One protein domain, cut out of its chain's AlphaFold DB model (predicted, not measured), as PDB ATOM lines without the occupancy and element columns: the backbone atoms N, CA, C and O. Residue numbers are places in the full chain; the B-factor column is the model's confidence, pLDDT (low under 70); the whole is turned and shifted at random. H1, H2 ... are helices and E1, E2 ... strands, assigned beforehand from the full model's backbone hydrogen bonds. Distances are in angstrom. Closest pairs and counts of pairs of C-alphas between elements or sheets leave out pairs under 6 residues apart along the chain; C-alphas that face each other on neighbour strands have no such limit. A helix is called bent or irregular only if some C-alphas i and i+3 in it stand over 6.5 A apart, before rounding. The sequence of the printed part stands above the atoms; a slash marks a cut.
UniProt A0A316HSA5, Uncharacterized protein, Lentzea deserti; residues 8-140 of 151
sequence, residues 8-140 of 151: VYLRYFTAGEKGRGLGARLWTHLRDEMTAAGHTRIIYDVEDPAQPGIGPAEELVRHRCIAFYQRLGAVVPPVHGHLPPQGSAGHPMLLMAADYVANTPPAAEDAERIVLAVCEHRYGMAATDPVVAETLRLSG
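What this domain is: This is residues 8 to 140 of the 151 residues of an uncharacterized protein of Lentzea deserti (UniProt A0A316HSA5). A ribbon of two antiparallel strands, E1 and E2, runs through the middle, with H1 and H2 on one side and H3 on the other. H4 folds back outside H3. The printed part has 133 residues, with four named helices and two named strands in the order H1, E1, H2, E2, H3, H4; of the 70 residues in named elements helices hold 56, the class being mostly helix, and the whole is compact, with a radius of gyration of the C-alphas of 15.1 A and spans of 41 by 39 by 24 A.

How they stand to each other: Start at residues 8 to 9, paired parallel with 42 to 43 of E1, residues 41 to 47. H1, residues 22 to 36, is near H2, residues 56 to 70. The closest C-alphas of E1 and H2, Glu 47 and Arg 62, are 6.0 A apart. E2, residues 93 to 99, is antiparallel to E1; N 42 and O 98 are 2.9 A apart, within hydrogen-bond range. H3, residues 108 to 123, and H4, residues 130 to 139, form a hairpin and touch, closest at C-alphas 112 and 136, 6.2 A. H3 is irregular, C-alphas 109 and 112 being 7.5 A apart; 10 of its 12 O i to N i+4 pairs are within hydrogen-bond range, and every one in H1, H2 and H4.

Where its parts are: Find C-alpha 22 at (10.197, -25.306, -34.478); H1 runs 21.1 A. H4 ends at C-alpha 139, (16.779, -0.618, -12.322).

The domain as a whole: The printed part has no cut; the H2 to E2 link is long. Look for pLDDT under 70 at residues 86 to 90 and 101 to 109.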
ATOM      1  N   VAL A   8       1.200  -9.892 -21.506       94.62
ATOM      2  CA  VAL A   8       1.165 -11.305 -21.127       94.62
ATOM      3  C   VAL A   8       2.487 -11.735 -20.512       94.62
ATOM      4  O   VAL A   8       3.556 -11.312 -20.941       94.62
ATOM      5  N   TYR A   9       2.409 -12.617 -19.517       95.00
ATOM      6  CA  TYR A   9       3.578 -13.275 -18.950       95.00
ATOM      7  C   TYR A   9       3.650 -14.719 -19.446       95.00
ATOM      8  O   TYR A   9       2.703 -15.488 -19.251       95.00
ATOM      9  N   LEU A  10       4.763 -15.097 -20.069       94.62
ATOM     10  CA  LEU A  10       5.003 -16.440 -20.582       94.62
ATOM     11  C   LEU A  10       5.762 -17.266 -19.545       94.62
ATOM     12  O   LEU A  10       6.960 -17.107 -19.346       94.62
ATOM     13  N   ARG A  11       5.042 -18.177 -18.883       89.88
ATOM     14  CA  ARG A  11       5.607 -19.010 -17.812       89.88
ATOM     15  C   ARG A  11       6.430 -20.189 -18.328       89.88
ATOM     16  O   ARG A  11       7.441 -20.527 -17.727       89.88
ATOM     17  N   TYR A  12       5.972 -20.836 -19.397       86.62
ATOM     18  CA  TYR A  12       6.638 -21.998 -19.976       86.62
ATOM     19  C   TYR A  12       6.613 -21.901 -21.490       86.62
ATOM     20  O   TYR A  12       5.556 -21.721 -22.093       86.62
ATOM     21  N   PHE A  13       7.780 -22.072 -22.097       88.31
ATOM     22  CA  PHE A  13       7.922 -22.162 -23.538       88.31
ATOM     23  C   PHE A  13       8.899 -23.276 -23.859       88.31
ATOM     24  O   PHE A  13      10.095 -23.176 -23.599       88.31
ATOM     25  N   THR A  14       8.370 -24.365 -24.398       85.06
ATOM     26  CA  THR A  14       9.181 -25.503 -24.808       85.06
ATOM     27  C   THR A  14       8.793 -25.880 -26.225       85.06
ATOM     28  O   THR A  14       7.621 -25.891 -26.592       85.06
ATOM     29  N   ALA A  15       9.801 -26.146 -27.041       80.69
ATOM     30  CA  ALA A  15       9.641 -26.764 -28.342       80.69
ATOM     31  C   ALA A  15      10.388 -28.099 -28.300       80.69
ATOM     32  O   ALA A  15      11.340 -28.227 -27.532       80.69
ATOM     33  N   GLY A  16       9.939 -29.070 -29.100       75.69
ATOM     34  CA  GLY A  16      10.549 -30.398 -29.198       75.69
ATOM     35  C   GLY A  16      11.980 -30.363 -29.751       75.69
ATOM     36  O   GLY A  16      12.862 -29.692 -29.225       75.69
ATOM     37  N   GLU A  17      12.260 -31.103 -30.822       76.19
ATOM     38  CA  GLU A  17      13.631 -31.191 -31.346       76.19
ATOM     39  C   GLU A  17      14.245 -29.816 -31.689       76.19
ATOM     40  O   GLU A  17      13.681 -29.013 -32.445       76.19
ATOM     41  N   LYS A  18      15.449 -29.556 -31.158       77.44
ATOM     42  CA  LYS A  18      16.254 -28.369 -31.487       77.44
ATOM     43  C   LYS A  18      16.743 -28.443 -32.942       77.44
ATOM     44  O   LYS A  18      16.912 -29.515 -33.507       77.44
ATOM     45  N   GLY A  19      17.003 -27.285 -33.553       75.75
ATOM     46  CA  GLY A  19      17.664 -27.200 -34.868       75.75
ATOM     47  C   GLY A  19      16.754 -27.294 -36.100       75.75
ATOM     48  O   GLY A  19      17.234 -27.094 -37.208       75.75
ATOM     49  N   ARG A  20      15.441 -27.509 -35.936       82.00
ATOM     50  CA  ARG A  20      14.468 -27.535 -37.053       82.00
ATOM     51  C   ARG A  20      13.646 -26.248 -37.215       82.00
ATOM     52  O   ARG A  20      12.672 -26.219 -37.961       82.00
ATOM     53  N   GLY A  21      13.980 -25.196 -36.466       86.19
ATOM     54  CA  GLY A  21      13.225 -23.935 -36.468       86.19
ATOM     55  C   GLY A  21      11.844 -24.007 -35.798       86.19
ATOM     56  O   GLY A  21      11.103 -23.030 -35.851       86.19
ATOM     57  N   LEU A  22      11.496 -25.120 -35.139       89.25
ATOM     58  CA  LEU A  22      10.197 -25.306 -34.478       89.25
ATOM     59  C   LEU A  22       9.917 -24.237 -33.418       89.25
ATOM     60  O   LEU A  22       8.830 -23.672 -33.406       89.25
ATOM     61  N   GLY A  23      10.908 -23.908 -32.584       90.50
ATOM     62  CA  GLY A  23      10.762 -22.857 -31.574       90.50
ATOM     63  C   GLY A  23      10.456 -21.488 -32.183       90.50
ATOM     64  O   GLY A  23       9.599 -20.780 -31.674       90.50
ATOM     65  N   ALA A  24      11.096 -21.139 -33.304       90.56
ATOM     66  CA  ALA A  24      10.834 -19.874 -33.989       90.56
ATOM     67  C   ALA A  24       9.421 -19.839 -34.590       90.56
ATOM     68  O   ALA A  24       8.720 -18.848 -34.433       90.56
ATOM     69  N   ARG A  25       8.967 -20.936 -35.211       91.69
ATOM     70  CA  ARG A  25       7.599 -21.035 -35.751       91.69
ATOM     71  C   ARG A  25       6.538 -20.968 -34.657       91.69
ATOM     72  O   ARG A  25       5.555 -20.255 -34.812       91.69
ATOM     73  N   LEU A  26       6.753 -21.682 -33.550       92.56
ATOM     74  CA  LEU A  26       5.858 -21.645 -32.396       92.56
ATOM     75  C   LEU A  26       5.801 -20.241 -31.786       92.56
ATOM     76  O   LEU A  26       4.728 -19.776 -31.427       92.56
ATOM     77  N   TRP A  27       6.943 -19.556 -31.710       91.62
ATOM     78  CA  TRP A  27       7.010 -18.174 -31.250       91.62
ATOM     79  C   TRP A  27       6.229 -17.222 -32.159       91.62
ATOM     80  O   TRP A  27       5.451 -16.419 -31.657       91.62
ATOM     81  N   THR A  28       6.392 -17.328 -33.481       90.00
ATOM     82  CA  THR A  28       5.611 -16.535 -34.444       90.00
ATOM     83  C   THR A  28       4.118 -16.777 -34.268       90.00
ATOM     84  O   THR A  28       3.375 -15.823 -34.087       90.00
ATOM     85  N   HIS A  29       3.690 -18.041 -34.215       91.81
ATOM     86  CA  HIS A  29       2.276 -18.364 -34.037       91.81
ATOM     87  C   HIS A  29       1.721 -17.825 -32.710       91.81
ATOM     88  O   HIS A  29       0.654 -17.223 -32.689       91.81
ATOM     89  N   LEU A  30       2.478 -17.955 -31.614       92.12
ATOM     90  CA  LEU A  30       2.118 -17.358 -30.328       92.12
ATOM     91  C   LEU A  30       1.953 -15.837 -30.435       92.12
ATOM     92  O   LEU A  30       1.004 -15.292 -29.882       92.12
ATOM     93  N   ARG A  31       2.860 -15.137 -31.127       88.88
ATOM     94  CA  ARG A  31       2.757 -13.683 -31.325       88.88
ATOM     95  C   ARG A  31       1.492 -13.309 -32.092       88.88
ATOM     96  O   ARG A  31       0.811 -12.372 -31.682       88.88
ATOM     97  N   ASP A  32       1.173 -14.037 -33.158       90.31
ATOM     98  CA  ASP A  32      -0.006 -13.767 -33.986       90.31
ATOM     99  C   ASP A  32      -1.300 -13.930 -33.175       90.31
ATOM    100  O   ASP A  32      -2.136 -13.026 -33.155       90.31
ATOM    101  N   GLU A  33      -1.421 -15.026 -32.421       92.81
ATOM    102  CA  GLU A  33      -2.572 -15.296 -31.546       92.81
ATOM    103  C   GLU A  33      -2.734 -14.223 -30.460       92.81
ATOM    104  O   GLU A  33      -3.830 -13.716 -30.223       92.81
ATOM    105  N   MET A  34      -1.638 -13.823 -29.808       92.12
ATOM    106  CA  MET A  34      -1.691 -12.804 -28.754       92.12
ATOM    107  C   MET A  34      -2.026 -11.417 -29.315       92.12
ATOM    108  O   MET A  34      -2.765 -10.664 -28.680       92.12
ATOM    109  N   THR A  35      -1.557 -11.099 -30.524       90.88
ATOM    110  CA  THR A  35      -1.935  -9.866 -31.232       90.88
ATOM    111  C   THR A  35      -3.423  -9.870 -31.577       90.88
ATOM    112  O   THR A  35      -4.113  -8.882 -31.330       90.88
ATOM    113  N   ALA A  36      -3.940 -10.986 -32.102       92.00
ATOM    114  CA  ALA A  36      -5.357 -11.143 -32.426       92.00
ATOM    115  C   ALA A  36      -6.257 -11.041 -31.179       92.00
ATOM    116  O   ALA A  36      -7.365 -10.512 -31.260       92.00
ATOM    117  N   ALA A  37      -5.759 -11.472 -30.017       92.25
ATOM    118  CA  ALA A  37      -6.412 -11.301 -28.718       92.25
ATOM    119  C   ALA A  37      -6.304  -9.870 -28.139       92.25
ATOM    120  O   ALA A  37      -6.823  -9.604 -27.055       92.25
ATOM    121  N   GLY A  38      -5.647  -8.941 -28.843       92.06
ATOM    122  CA  GLY A  38      -5.507  -7.541 -28.438       92.06
ATOM    123  C   GLY A  38      -4.398  -7.280 -27.418       92.06
ATOM    124  O   GLY A  38      -4.377  -6.220 -26.793       92.06
ATOM    125  N   HIS A  39      -3.476  -8.223 -27.216       92.62
ATOM    126  CA  HIS A  39      -2.313  -8.007 -26.361       92.62
ATOM    127  C   HIS A  39      -1.226  -7.240 -27.106       92.62
ATOM    128  O   HIS A  39      -1.112  -7.308 -28.330       92.62
ATOM    129  N   THR A  40      -0.395  -6.518 -26.357       90.62
ATOM    130  CA  THR A  40       0.619  -5.620 -26.929       90.62
ATOM    131  C   THR A  40       2.053  -6.069 -26.669       90.62
ATOM    132  O   THR A  40       2.929  -5.745 -27.472       90.62
ATOM    133  N   ARG A  41       2.292  -6.859 -25.612       91.06
ATOM    134  CA  ARG A  41       3.635  -7.282 -25.186       91.06
ATOM    135  C   ARG A  41       3.641  -8.640 -24.491       91.06
ATOM    136  O   ARG A  41       2.733  -8.945 -23.718       91.06
ATOM    137  N   ILE A  42       4.720  -9.397 -24.689       93.12
ATOM    138  CA  ILE A  42       5.071 -10.601 -23.920       93.12
ATOM    139  C   ILE A  42       6.283 -10.357 -23.038       93.12
ATOM    140  O   ILE A  42       7.252  -9.756 -23.494       93.12
ATOM    141  N   ILE A  43       6.231 -10.845 -21.800       94.56
ATOM    142  CA  ILE A  43       7.312 -10.773 -20.810       94.56
ATOM    143  C   ILE A  43       7.562 -12.171 -20.235       94.56
ATOM    144  O   ILE A  43       6.623 -12.951 -20.077       94.56
ATOM    145  N   TYR A  44       8.814 -12.524 -19.964       95.62
ATOM    146  CA  TYR A  44       9.195 -13.818 -19.392       95.62
ATOM    147  C   TYR A  44      10.565 -13.754 -18.738       95.62
ATOM    148  O   TYR A  44      11.377 -12.886 -19.058       95.62
ATOM    149  N   ASP A  45      10.816 -14.712 -17.853       95.12
ATOM    150  CA  ASP A  45      12.110 -14.869 -17.206       95.12
ATOM    151  C   ASP A  45      13.031 -15.728 -18.070       95.12
ATOM    152  O   ASP A  45      12.610 -16.710 -18.693       95.12
ATOM    153  N   VAL A  46      14.314 -15.389 -18.049       94.69
ATOM    154  CA  VAL A  46      15.401 -16.236 -18.537       94.69
ATOM    155  C   VAL A  46      16.520 -16.262 -17.509       94.69
ATOM    156  O   VAL A  46      16.741 -15.294 -16.784       94.69
ATOM    157  N   GLU A  47      17.228 -17.382 -17.433       94.19
ATOM    158  CA  GLU A  47      18.369 -17.535 -16.531       94.19
ATOM    159  C   GLU A  47      19.471 -16.518 -16.805       94.19
ATOM    160  O   GLU A  47      19.862 -16.308 -17.955       94.19
ATOM    161  N   ASP A  48      19.973 -15.901 -15.730       94.12
ATOM    162  CA  ASP A  48      21.025 -14.895 -15.810       94.12
ATOM    163  C   ASP A  48      22.383 -15.565 -16.098       94.12
ATOM    164  O   ASP A  48      22.870 -16.347 -15.271       94.12
ATOM    165  N   PRO A  49      23.029 -15.306 -17.252       94.75
ATOM    166  CA  PRO A  49      24.368 -15.819 -17.523       94.75
ATOM    167  C   PRO A  49      25.428 -15.243 -16.573       94.75
ATOM    168  O   PRO A  49      26.474 -15.859 -16.406       94.75
ATOM    169  N   ALA A  50      25.170 -14.108 -15.917       92.62
ATOM    170  CA  ALA A  50      26.073 -13.511 -14.936       92.62
ATOM    171  C   ALA A  50      25.897 -14.082 -13.516       92.62
ATOM    172  O   ALA A  50      26.529 -13.594 -12.575       92.62
ATOM    173  N   GLN A  51      25.056 -15.108 -13.331       91.19
ATOM    174  CA  GLN A  51      24.846 -15.712 -12.019       91.19
ATOM    175  C   GLN A  51      26.174 -16.232 -11.427       91.19
ATOM    176  O   GLN A  51      26.853 -17.055 -12.046       91.19
ATOM    177  N   PRO A  52      26.519 -15.858 -10.181       89.88
ATOM    178  CA  PRO A  52      27.695 -16.394  -9.510       89.88
ATOM    179  C   PRO A  52      27.646 -17.920  -9.354       89.88
ATOM    180  O   PRO A  52      26.629 -18.492  -8.953       89.88
ATOM    181  N   GLY A  53      28.780 -18.575  -9.610       91.75
ATOM    182  CA  GLY A  53      28.970 -20.003  -9.348       91.75
ATOM    183  C   GLY A  53      28.536 -20.950 -10.472       91.75
ATOM    184  O   GLY A  53      28.633 -22.162 -10.286       91.75
ATOM    185  N   ILE A  54      28.097 -20.440 -11.628       93.75
ATOM    186  CA  ILE A  54      27.836 -21.282 -12.803       93.75
ATOM    187  C   ILE A  54      29.122 -21.542 -13.599       93.75
ATOM    188  O   ILE A  54      30.053 -20.736 -13.599       93.75
ATOM    189  N   GLY A  55      29.192 -22.695 -14.268       96.19
ATOM    190  CA  GLY A  55      30.321 -23.047 -15.130       96.19
ATOM    191  C   GLY A  55      30.185 -22.486 -16.556       96.19
ATOM    192  O   GLY A  55      29.066 -22.215 -16.998       96.19
ATOM    193  N   PRO A  56      31.278 -22.426 -17.344       96.44
ATOM    194  CA  PRO A  56      31.269 -21.828 -18.688       96.44
ATOM    195  C   PRO A  56      30.292 -22.480 -19.681       96.44
ATOM    196  O   PRO A  56      29.783 -21.836 -20.597       96.44
ATOM    197  N   ALA A  57      30.027 -23.781 -19.529       97.12
ATOM    198  CA  ALA A  57      29.072 -24.488 -20.379       97.12
ATOM    199  C   ALA A  57      27.625 -24.027 -20.132       97.12
ATOM    200  O   ALA A  57      26.855 -23.899 -21.083       97.12
ATOM    201  N   GLU A  58      27.281 -23.756 -18.873       95.81
ATOM    202  CA  GLU A  58      25.958 -23.286 -18.460       95.81
ATOM    203  C   GLU A  58      25.743 -21.836 -18.902       95.81
ATOM    204  O   GLU A  58      24.753 -21.515 -19.558       95.81
ATOM    205  N   GLU A  59      26.738 -20.982 -18.658       96.44
ATOM    206  CA  GLU A  59      26.780 -19.599 -19.144       96.44
ATOM    207  C   GLU A  59      26.524 -19.528 -20.662       96.44
ATOM    208  O   GLU A  59      25.659 -18.784 -21.135       96.44
ATOM    209  N   LEU A  60      27.196 -20.384 -21.444       96.50
ATOM    210  CA  LEU A  60      27.002 -20.464 -22.891       96.50
ATOM    211  C   LEU A  60      25.576 -20.890 -23.283       96.50
ATOM    212  O   LEU A  60      25.041 -20.407 -24.287       96.50
ATOM    213  N   VAL A  61      24.948 -21.801 -22.535       95.25
ATOM    214  CA  VAL A  61      23.554 -22.214 -22.773       95.25
ATOM    215  C   VAL A  61      22.599 -21.046 -22.528       95.25
ATOM    216  O   VAL A  61      21.742 -20.784 -23.379       95.25
ATOM    217  N   ARG A  62      22.790 -20.297 -21.439       96.06
ATOM    218  CA  ARG A  62      21.980 -19.120 -21.087       96.06
ATOM    219  C   ARG A  62      22.114 -18.007 -22.125       96.06
ATOM    220  O   ARG A  62      21.104 -17.517 -22.632       96.06
ATOM    221  N   HIS A  63      23.335 -17.714 -22.579       96.88
ATOM    222  CA  HIS A  63      23.558 -16.777 -23.685       96.88
ATOM    223  C   HIS A  63      22.868 -17.206 -24.983       96.88
ATOM    224  O   HIS A  63      22.268 -16.379 -25.671       96.88
ATOM    225  N   ARG A  64      22.909 -18.497 -25.331       95.19
ATOM    226  CA  ARG A  64      22.216 -19.014 -26.524       95.19
ATOM    227  C   ARG A  64      20.696 -18.907 -26.407       95.19
ATOM    228  O   ARG A  64      20.040 -18.677 -27.424       95.19
ATOM    229  N   CYS A  65      20.149 -19.068 -25.203       94.38
ATOM    230  CA  CYS A  65      18.729 -18.861 -24.922       94.38
ATOM    231  C   CYS A  65      18.332 -17.399 -25.174       94.38
ATOM    232  O   CYS A  65      17.439 -17.129 -25.977       94.38
ATOM    233  N   ILE A  66      19.079 -16.452 -24.601       95.12
ATOM    234  CA  ILE A  66      18.860 -15.012 -24.801       95.12
ATOM    235  C   ILE A  66      18.974 -14.642 -26.287       95.12
ATOM    236  O   ILE A  66      18.068 -14.029 -26.854       95.12
ATOM    237  N   ALA A  67      20.034 -15.093 -26.965       94.88
ATOM    238  CA  ALA A  67      20.255 -14.820 -28.385       94.88
ATOM    239  C   ALA A  67      19.170 -15.429 -29.295       94.88
ATOM    240  O   ALA A  67      18.897 -14.921 -30.386       94.88
ATOM    241  N   PHE A  68      18.536 -16.533 -28.887       93.25
ATOM    242  CA  PHE A  68      17.382 -17.076 -29.600       93.25
ATOM    243  C   PHE A  68      16.211 -16.090 -29.581       93.25
ATOM    244  O   PHE A  68      15.701 -15.762 -30.649       93.25
ATOM    245  N   TYR A  69      15.845 -15.573 -28.411       92.94
ATOM    246  CA  TYR A  69      14.736 -14.632 -28.276       92.94
ATOM    247  C   TYR A  69      15.035 -13.253 -28.872       92.94
ATOM    248  O   TYR A  69      14.161 -12.657 -29.499       92.94
ATOM    249  N   GLN A  70      16.279 -12.779 -28.772       92.69
ATOM    250  CA  GLN A  70      16.702 -11.524 -29.404       92.69
ATOM    251  C   GLN A  70      16.527 -11.548 -30.924       92.69
ATOM    252  O   GLN A  70      15.989 -10.608 -31.506       92.69
ATOM    253  N   ARG A  71      16.879 -12.664 -31.578       91.31
ATOM    254  CA  ARG A  71      16.626 -12.851 -33.020       91.31
ATOM    255  C   ARG A  71      15.141 -12.843 -33.385       91.31
ATOM    256  O   ARG A  71      14.811 -12.658 -34.550       91.31
ATOM    257  N   LEU A  72      14.262 -13.058 -32.412       88.81
ATOM    258  CA  LEU A  72      12.811 -13.050 -32.580       88.81
ATOM    259  C   LEU A  72      12.164 -11.731 -32.124       88.81
ATOM    260  O   LEU A  72      10.939 -11.668 -31.970       88.81
ATOM    261  N   GLY A  73      12.982 -10.689 -31.926       87.50
ATOM    262  CA  GLY A  73      12.554  -9.328 -31.608       87.50
ATOM    263  C   GLY A  73      12.385  -9.038 -30.118       87.50
ATOM    264  O   GLY A  73      11.808  -8.011 -29.777       87.50
ATOM    265  N   ALA A  74      12.844  -9.924 -29.232       91.19
ATOM    266  CA  ALA A  74      12.841  -9.652 -27.801       91.19
ATOM    267  C   ALA A  74      14.074  -8.853 -27.364       91.19
ATOM    268  O   ALA A  74      15.141  -8.935 -27.970       91.19
ATOM    269  N   VAL A  75      13.955  -8.139 -26.253       91.69
ATOM    270  CA  VAL A  75      15.058  -7.429 -25.605       91.69
ATOM    271  C   VAL A  75      15.123  -7.765 -24.127       91.69
ATOM    272  O   VAL A  75      14.136  -8.203 -23.537       91.69
ATOM    273  N   VAL A  76      16.293  -7.538 -23.537       92.00
ATOM    274  CA  VAL A  76      16.460  -7.484 -22.085       92.00
ATOM    275  C   VAL A  76      16.230  -6.022 -21.687       92.00
ATOM    276  O   VAL A  76      17.091  -5.195 -21.999       92.00
ATOM    277  N   PRO A  77      15.075  -5.645 -21.100       90.50
ATOM    278  CA  PRO A  77      14.912  -4.315 -20.519       90.50
ATOM    279  C   PRO A  77      15.989  -4.060 -19.450       90.50
ATOM    280  O   PRO A  77      16.527  -5.022 -18.898       90.50
ATOM    281  N   PRO A  78      16.298  -2.791 -19.122       89.75
ATOM    282  CA  PRO A  78      17.301  -2.431 -18.115       89.75
ATOM    283  C   PRO A  78      16.779  -2.678 -16.687       89.75
ATOM    284  O   PRO A  78      16.700  -1.774 -15.863       89.75
ATOM    285  N   VAL A  79      16.371  -3.916 -16.416       91.12
ATOM    286  CA  VAL A  79      15.959  -4.402 -15.105       91.12
ATOM    287  C   VAL A  79      17.134  -5.152 -14.496       91.12
ATOM    288  O   VAL A  79      17.652  -6.106 -15.077       91.12
ATOM    289  N   HIS A  80      17.540  -4.731 -13.307       91.06
ATOM    290  CA  HIS A  80      18.683  -5.262 -12.581       91.06
ATOM    291  C   HIS A  80      18.257  -5.801 -11.216       91.06
ATOM    292  O   HIS A  80      17.370  -5.253 -10.567       91.06
ATOM    293  N   GLY A  81      18.905  -6.880 -10.772       90.00
ATOM    294  CA  GLY A  81      18.622  -7.498  -9.474       90.00
ATOM    295  C   GLY A  81      17.289  -8.245  -9.401       90.00
ATOM    296  O   GLY A  81      16.819  -8.520  -8.301       90.00
ATOM    297  N   HIS A  82      16.682  -8.584 -10.544       92.88
ATOM    298  CA  HIS A  82      15.427  -9.326 -10.563       92.88
ATOM    299  C   HIS A  82      15.608 -10.723  -9.950       92.88
ATOM    300  O   HIS A  82      16.356 -11.567 -10.448       92.88
ATOM    301  N   LEU A  83      14.906 -10.945  -8.840       91.12
ATOM    302  CA  LEU A  83      15.007 -12.153  -8.033       91.12
ATOM    303  C   LEU A  83      13.599 -12.702  -7.762       91.12
ATOM    304  O   LEU A  83      13.021 -12.436  -6.707       91.12
ATOM    305  N   PRO A  84      13.000 -13.435  -8.716       86.50
ATOM    306  CA  PRO A  84      11.682 -14.007  -8.519       86.50
ATOM    307  C   PRO A  84      11.697 -15.036  -7.376       86.50
ATOM    308  O   PRO A  84      12.702 -15.732  -7.170       86.50
ATOM    309  N   PRO A  85      10.577 -15.188  -6.645       81.94
ATOM    310  CA  PRO A  85      10.461 -16.120  -5.532       81.94
ATOM    311  C   PRO A  85      10.404 -17.555  -6.070       81.94
ATOM    312  O   PRO A  85       9.338 -18.129  -6.298       81.94
ATOM    313  N   GLN A  86      11.574 -18.141  -6.318       68.12
ATOM    314  CA  GLN A  86      11.746 -19.550  -6.658       68.12
ATOM    315  C   GLN A  86      12.483 -20.258  -5.511       68.12
ATOM    316  O   GLN A  86      13.659 -20.000  -5.258       68.12
ATOM    317  N   GLY A  87      11.795 -21.160  -4.804       58.66
ATOM    318  CA  GLY A  87      12.386 -21.936  -3.704       58.66
ATOM    319  C   GLY A  87      12.804 -21.093  -2.487       58.66
ATOM    320  O   GLY A  87      12.259 -20.022  -2.249       58.66
ATOM    321  N   SER A  88      13.755 -21.593  -1.688       51.81
ATOM    322  CA  SER A  88      14.141 -20.998  -0.395       51.81
ATOM    323  C   SER A  88      15.131 -19.827  -0.474       51.81
ATOM    324  O   SER A  88      15.426 -19.240   0.562       51.81
ATOM    325  N   ALA A  89      15.675 -19.502  -1.653       63.31
ATOM    326  CA  ALA A  89      16.716 -18.473  -1.797       63.31
ATOM    327  C   ALA A  89      16.506 -17.494  -2.968       63.31
ATOM    328  O   ALA A  89      17.284 -16.554  -3.104       63.31
ATOM    329  N   GLY A  90      15.471 -17.685  -3.799       67.56
ATOM    330  CA  GLY A  90      15.364 -16.983  -5.079       67.56
ATOM    331  C   GLY A  90      16.471 -17.412  -6.050       67.56
ATOM    332  O   GLY A  90      17.540 -17.877  -5.655       67.56
ATOM    333  N   HIS A  91      16.216 -17.293  -7.348       81.88
ATOM    334  CA  HIS A  91      17.216 -17.575  -8.377       81.88
ATOM    335  C   HIS A  91      17.391 -16.314  -9.224       81.88
ATOM    336  O   HIS A  91      16.374 -15.818  -9.705       81.88
ATOM    337  N   PRO A  92      18.607 -15.750  -9.370       89.12
ATOM    338  CA  PRO A  92      18.813 -14.561 -10.192       89.12
ATOM    339  C   PRO A  92      18.375 -14.815 -11.632       89.12
ATOM    340  O   PRO A  92      18.793 -15.791 -12.262       89.12
ATOM    341  N   MET A  93      17.496 -13.955 -12.132       93.69
ATOM    342  CA  MET A  93      16.888 -14.097 -13.451       93.69
ATOM    343  C   MET A  93      16.942 -12.752 -14.166       93.69
ATOM    344  O   MET A  93      16.979 -11.696 -13.541       93.69
ATOM    345  N   LEU A  94      16.906 -12.787 -15.489       95.12
ATOM    346  CA  LEU A  94      16.671 -11.607 -16.308       95.12
ATOM    347  C   LEU A  94      15.225 -11.623 -16.791       95.12
ATOM    348  O   LEU A  94      14.678 -12.684 -17.097       95.12
ATOM    349  N   LEU A  95      14.630 -10.441 -16.920       94.50
ATOM    350  CA  LEU A  95      13.394 -10.285 -17.676       94.50
ATOM    351  C   LEU A  95      13.738 -10.107 -19.152       94.50
ATOM    352  O   LEU A  95      14.683  -9.400 -19.499       94.50
ATOM    353  N   MET A  96      12.954 -10.730 -20.021       94.12
ATOM    354  CA  MET A  96      12.931 -10.448 -21.450       94.12
ATOM    355  C   MET A  96      11.536 -10.006 -21.865       94.12
ATOM    356  O   MET A  96      10.537 -10.505 -21.349       94.12
ATOM    357  N   ALA A  97      11.474  -9.077 -22.817       92.69
ATOM    358  CA  ALA A  97      10.229  -8.532 -23.333       92.69
ATOM    359  C   ALA A  97      10.244  -8.452 -24.861       92.69
ATOM    360  O   ALA A  97      11.274  -8.132 -25.452       92.69
ATOM    361  N   ALA A  98       9.110  -8.711 -25.509       90.25
ATOM    362  CA  ALA A  98       8.926  -8.458 -26.937       90.25
ATOM    363  C   ALA A  98       7.573  -7.791 -27.188       90.25
ATOM    364  O   ALA A  98       6.548  -8.252 -26.681       90.25
ATOM    365  N   ASP A  99       7.576  -6.732 -27.993       87.56
ATOM    366  CA  ASP A  99       6.353  -6.070 -28.439       87.56
ATOM    367  C   ASP A  99       5.748  -6.781 -29.648       87.56
ATOM    368  O   ASP A  99       6.451  -7.266 -30.540       87.56
ATOM    369  N   TYR A 100       4.419  -6.856 -29.664       78.88
ATOM    370  CA  TYR A 100       3.656  -7.464 -30.749       78.88
ATOM    371  C   TYR A 100       3.341  -6.472 -31.868       78.88
ATOM    372  O   TYR A 100       3.373  -6.844 -33.037       78.88
ATOM    373  N   VAL A 101       3.068  -5.214 -31.504       68.31
ATOM    374  CA  VAL A 101       2.546  -4.178 -32.414       68.31
ATOM    375  C   VAL A 101       3.644  -3.233 -32.910       68.31
ATOM    376  O   VAL A 101       3.562  -2.712 -34.019       68.31
ATOM    377  N   ALA A 102       4.699  -3.030 -32.117       62.50
ATOM    378  CA  ALA A 102       5.850  -2.226 -32.501       62.50
ATOM    379  C   ALA A 102       7.024  -3.138 -32.881       62.50
ATOM    380  O   ALA A 102       7.408  -4.020 -32.119       62.50
ATOM    381  N   ASN A 103       7.648  -2.883 -34.035       57.06
ATOM    382  CA  ASN A 103       8.960  -3.458 -34.378       57.06
ATOM    383  C   ASN A 103      10.115  -2.752 -33.639       57.06
ATOM    384  O   ASN A 103      11.285  -2.998 -33.929       57.06
ATOM    385  N   THR A 104       9.789  -1.846 -32.718       55.84
ATOM    386  CA  THR A 104      10.751  -1.097 -31.917       55.84
ATOM    387  C   THR A 104      10.940  -1.822 -30.584       55.84
ATOM    388  O   THR A 104       9.945  -2.238 -29.990       55.84
ATOM    389  N   PRO A 105      12.182  -1.981 -30.098       56.44
ATOM    390  CA  PRO A 105      12.448  -2.446 -28.746       56.44
ATOM    391  C   PRO A 105      11.600  -1.705 -27.702       56.44
ATOM    392  O   PRO A 105      11.501  -0.479 -27.801       56.44
ATOM    393  N   PRO A 106      11.056  -2.406 -26.689       56.81
ATOM    394  CA  PRO A 106      10.530  -1.779 -25.483       56.81
ATOM    395  C   PRO A 106      11.480  -0.678 -25.004       56.81
ATOM    396  O   PRO A 106      12.668  -0.935 -24.782       56.81
ATOM    397  N   ALA A 107      10.983   0.553 -24.889       58.62
ATOM    398  CA  ALA A 107      11.785   1.660 -24.391       58.62
ATOM    399  C   ALA A 107      12.232   1.377 -22.946       58.62
ATOM    400  O   ALA A 107      11.503   0.760 -22.166       58.62
ATOM    401  N   ALA A 108      13.414   1.875 -22.570       54.78
ATOM    402  CA  ALA A 108      13.931   1.817 -21.197       54.78
ATOM    403  C   ALA A 108      12.938   2.375 -20.152       54.78
ATOM    404  O   ALA A 108      12.980   1.989 -18.988       54.78
ATOM    405  N   GLU A 109      12.016   3.234 -20.592       57.09
ATOM    406  CA  GLU A 109      10.967   3.887 -19.804       57.09
ATOM    407  C   GLU A 109       9.931   2.913 -19.203       57.09
ATOM    408  O   GLU A 109       9.218   3.283 -18.274       57.09
ATOM    409  N   ASP A 110       9.875   1.653 -19.652       77.31
ATOM    410  CA  ASP A 110       8.948   0.650 -19.109       77.31
ATOM    411  C   ASP A 110       9.550  -0.250 -18.012       77.31
ATOM    412  O   ASP A 110       8.837  -1.106 -17.492       77.31
ATOM    413  N   ALA A 111      10.828  -0.101 -17.631       85.62
ATOM    414  CA  ALA A 111      11.482  -1.021 -16.686       85.62
ATOM    415  C   ALA A 111      10.760  -1.101 -15.326       85.62
ATOM    416  O   ALA A 111      10.456  -2.196 -14.854       85.62
ATOM    417  N   GLU A 112      10.409   0.046 -14.737       89.38
ATOM    418  CA  GLU A 112       9.640   0.111 -13.486       89.38
ATOM    419  C   GLU A 112       8.268  -0.557 -13.630       89.38
ATOM    420  O   GLU A 112       7.897  -1.411 -12.822       89.38
ATOM    421  N   ARG A 113       7.531  -0.237 -14.700       91.31
ATOM    422  CA  ARG A 113       6.208  -0.820 -14.968       91.31
ATOM    423  C   ARG A 113       6.280  -2.329 -15.176       91.31
ATOM    424  O   ARG A 113       5.399  -3.044 -14.713       91.31
ATOM    425  N   ILE A 114       7.316  -2.812 -15.860       91.75
ATOM    426  CA  ILE A 114       7.577  -4.239 -16.066       91.75
ATOM    427  C   ILE A 114       7.824  -4.924 -14.722       91.75
ATOM    428  O   ILE A 114       7.182  -5.936 -14.445       91.75
ATOM    429  N   VAL A 115       8.703  -4.370 -13.881       92.56
ATOM    430  CA  VAL A 115       9.002  -4.926 -12.553       92.56
ATOM    431  C   VAL A 115       7.736  -5.002 -11.713       92.56
ATOM    432  O   VAL A 115       7.400  -6.083 -11.239       92.56
ATOM    433  N   LEU A 116       6.998  -3.897 -11.584       93.38
ATOM    434  CA  LEU A 116       5.770  -3.853 -10.793       93.38
ATOM    435  C   LEU A 116       4.728  -4.849 -11.312       93.38
ATOM    436  O   LEU A 116       4.235  -5.672 -10.543       93.38
ATOM    437  N   ALA A 117       4.457  -4.851 -12.619       94.31
ATOM    438  CA  ALA A 117       3.455  -5.730 -13.209       94.31
ATOM    439  C   ALA A 117       3.807  -7.217 -13.032       94.31
ATOM    440  O   ALA A 117       2.938  -8.023 -12.695       94.31
ATOM    441  N   VAL A 118       5.072  -7.599 -13.243       94.69
ATOM    442  CA  VAL A 118       5.526  -8.987 -13.066       94.69
ATOM    443  C   VAL A 118       5.521  -9.372 -11.586       94.69
ATOM    444  O   VAL A 118       4.935 -10.390 -11.217       94.69
ATOM    445  N   CYS A 119       6.132  -8.572 -10.716       93.62
ATOM    446  CA  CYS A 119       6.193  -8.870  -9.290       93.62
ATOM    447  C   CYS A 119       4.792  -8.997  -8.681       93.62
ATOM    448  O   CYS A 119       4.513  -9.993  -8.015       93.62
ATOM    449  N   GLU A 120       3.877  -8.086  -8.997       94.81
ATOM    450  CA  GLU A 120       2.518  -8.126  -8.468       94.81
ATOM    451  C   GLU A 120       1.695  -9.259  -9.091       94.81
ATOM    452  O   GLU A 120       1.232 -10.162  -8.394       94.81
ATOM    453  N   HIS A 121       1.515  -9.257 -10.411       94.56
ATOM    454  CA  HIS A 121       0.503 -10.115 -11.038       94.56
ATOM    455  C   HIS A 121       1.002 -11.520 -11.355       94.56
ATOM    456  O   HIS A 121       0.198 -12.448 -11.476       94.56
ATOM    457  N   ARG A 122       2.318 -11.707 -11.502       93.50
ATOM    458  CA  ARG A 122       2.905 -13.037 -11.687       93.50
ATOM    459  C   ARG A 122       3.382 -13.636 -10.367       93.50
ATOM    460  O   ARG A 122       3.231 -14.852 -10.198       93.50
ATOM    461  N   TYR A 123       3.956 -12.836  -9.472       91.94
ATOM    462  CA  TYR A 123       4.581 -13.336  -8.243       91.94
ATOM    463  C   TYR A 123       3.818 -13.027  -6.951       91.94
ATOM    464  O   TYR A 123       4.144 -13.621  -5.927       91.94
ATOM    465  N   GLY A 124       2.777 -12.190  -6.984       92.50
ATOM    466  CA  GLY A 124       2.016 -11.818  -5.787       92.50
ATOM    467  C   GLY A 124       2.812 -10.953  -4.805       92.50
ATOM    468  O   GLY A 124       2.462 -10.891  -3.629       92.50
ATOM    469  N   MET A 125       3.895 -10.324  -5.264       92.00
ATOM    470  CA  MET A 125       4.772  -9.479  -4.461       92.00
ATOM    471  C   MET A 125       4.304  -8.030  -4.546       92.00
ATOM    472  O   MET A 125       4.169  -7.475  -5.636       92.00
ATOM    473  N   ALA A 126       4.067  -7.410  -3.393       91.69
ATOM    474  CA  ALA A 126       3.693  -6.004  -3.330       91.69
ATOM    475  C   ALA A 126       4.872  -5.099  -3.721       91.69
ATOM    476  O   ALA A 126       6.031  -5.447  -3.508       91.69
ATOM    477  N   ALA A 127       4.581  -3.886  -4.195       88.88
ATOM    478  CA  ALA A 127       5.604  -2.876  -4.487       88.88
ATOM    479  C   ALA A 127       6.486  -2.518  -3.269       88.88
ATOM    480  O   ALA A 127       7.612  -2.056  -3.425       88.88
ATOM    481  N   THR A 128       5.971  -2.734  -2.055       89.88
ATOM    482  CA  THR A 128       6.678  -2.514  -0.786       89.88
ATOM    483  C   THR A 128       7.531  -3.701  -0.339       89.88
ATOM    484  O   THR A 128       8.218  -3.594   0.677       89.88
ATOM    485  N   ASP A 129       7.494  -4.829  -1.053       92.19
ATOM    486  CA  ASP A 129       8.361  -5.968  -0.769       92.19
ATOM    487  C   ASP A 129       9.839  -5.552  -0.940       92.19
ATOM    488  O   ASP A 129      10.179  -4.928  -1.953       92.19
ATOM    489  N   PRO A 130      10.736  -5.876   0.014       91.19
ATOM    490  CA  PRO A 130      12.139  -5.469  -0.049       91.19
ATOM    491  C   PRO A 130      12.857  -5.883  -1.338       91.19
ATOM    492  O   PRO A 130      13.704  -5.139  -1.828       91.19
ATOM    493  N   VAL A 131      12.514  -7.042  -1.908       90.50
ATOM    494  CA  VAL A 131      13.108  -7.531  -3.159       90.50
ATOM    495  C   VAL A 131      12.639  -6.691  -4.346       90.50
ATOM    496  O   VAL A 131      13.437  -6.364  -5.227       90.50
ATOM    497  N   VAL A 132      11.362  -6.301  -4.362       92.19
ATOM    498  CA  VAL A 132      10.803  -5.432  -5.409       92.19
ATOM    499  C   VAL A 132      11.417  -4.039  -5.316       92.19
ATOM    500  O   VAL A 132      11.902  -3.519  -6.318       92.19
ATOM    501  N   ALA A 133      11.477  -3.468  -4.111       92.00
ATOM    502  CA  ALA A 133      12.087  -2.164  -3.872       92.00
ATOM    503  C   ALA A 133      13.568  -2.131  -4.289       92.00
ATOM    504  O   ALA A 133      14.008  -1.178  -4.931       92.00
ATOM    505  N   GLU A 134      14.329  -3.184  -3.979       92.00
ATOM    506  CA  GLU A 134      15.732  -3.292  -4.381       92.00
ATOM    507  C   GLU A 134      15.888  -3.448  -5.899       92.00
ATOM    508  O   GLU A 134      16.725  -2.772  -6.500       92.00
ATOM    509  N   THR A 135      15.041  -4.262  -6.537       92.75
ATOM    510  CA  THR A 135      15.013  -4.397  -8.002       92.75
ATOM    511  C   THR A 135      14.766  -3.037  -8.656       92.75
ATOM    512  O   THR A 135      15.504  -2.636  -9.553       92.75
ATOM    513  N   LEU A 136      13.773  -2.279  -8.181       91.19
ATOM    514  CA  LEU A 136      13.471  -0.937  -8.685       91.19
ATOM    515  C   LEU A 136      14.632   0.037  -8.465       91.19
ATOM    516  O   LEU A 136      14.979   0.790  -9.370       91.19
ATOM    517  N   ARG A 137      15.282  -0.009  -7.297       90.94
ATOM    518  CA  ARG A 137      16.444   0.835  -6.988       90.94
ATOM    519  C   ARG A 137      17.619   0.564  -7.929       90.94
ATOM    520  O   ARG A 137      18.277   1.507  -8.363       90.94
ATOM    521  N   LEU A 138      17.889  -0.704  -8.234       90.38
ATOM    522  CA  LEU A 138      18.954  -1.117  -9.155       90.38
ATOM    523  C   LEU A 138      18.602  -0.848 -10.626       90.38
ATOM    524  O   LEU A 138      19.507  -0.643 -11.429       90.38
ATOM    525  N   SER A 139      17.309  -0.838 -10.963       87.31
ATOM    526  CA  SER A 139      16.779  -0.618 -12.322       87.31
ATOM    527  C   SER A 139      16.417   0.842 -12.622       87.31
ATOM    528  O   SER A 139      16.001   1.153 -13.738       87.31
ATOM    529  N   GLY A 140      16.510   1.728 -11.623       72.31
ATOM    530  CA  GLY A 140      16.148   3.141 -11.728       72.31
ATOM    531  C   GLY A 140      16.924   3.873 -12.829       72.31
ATOM    532  O   GLY A 140      17.925   3.356 -13.333       72.31
TER     533      GLY A 140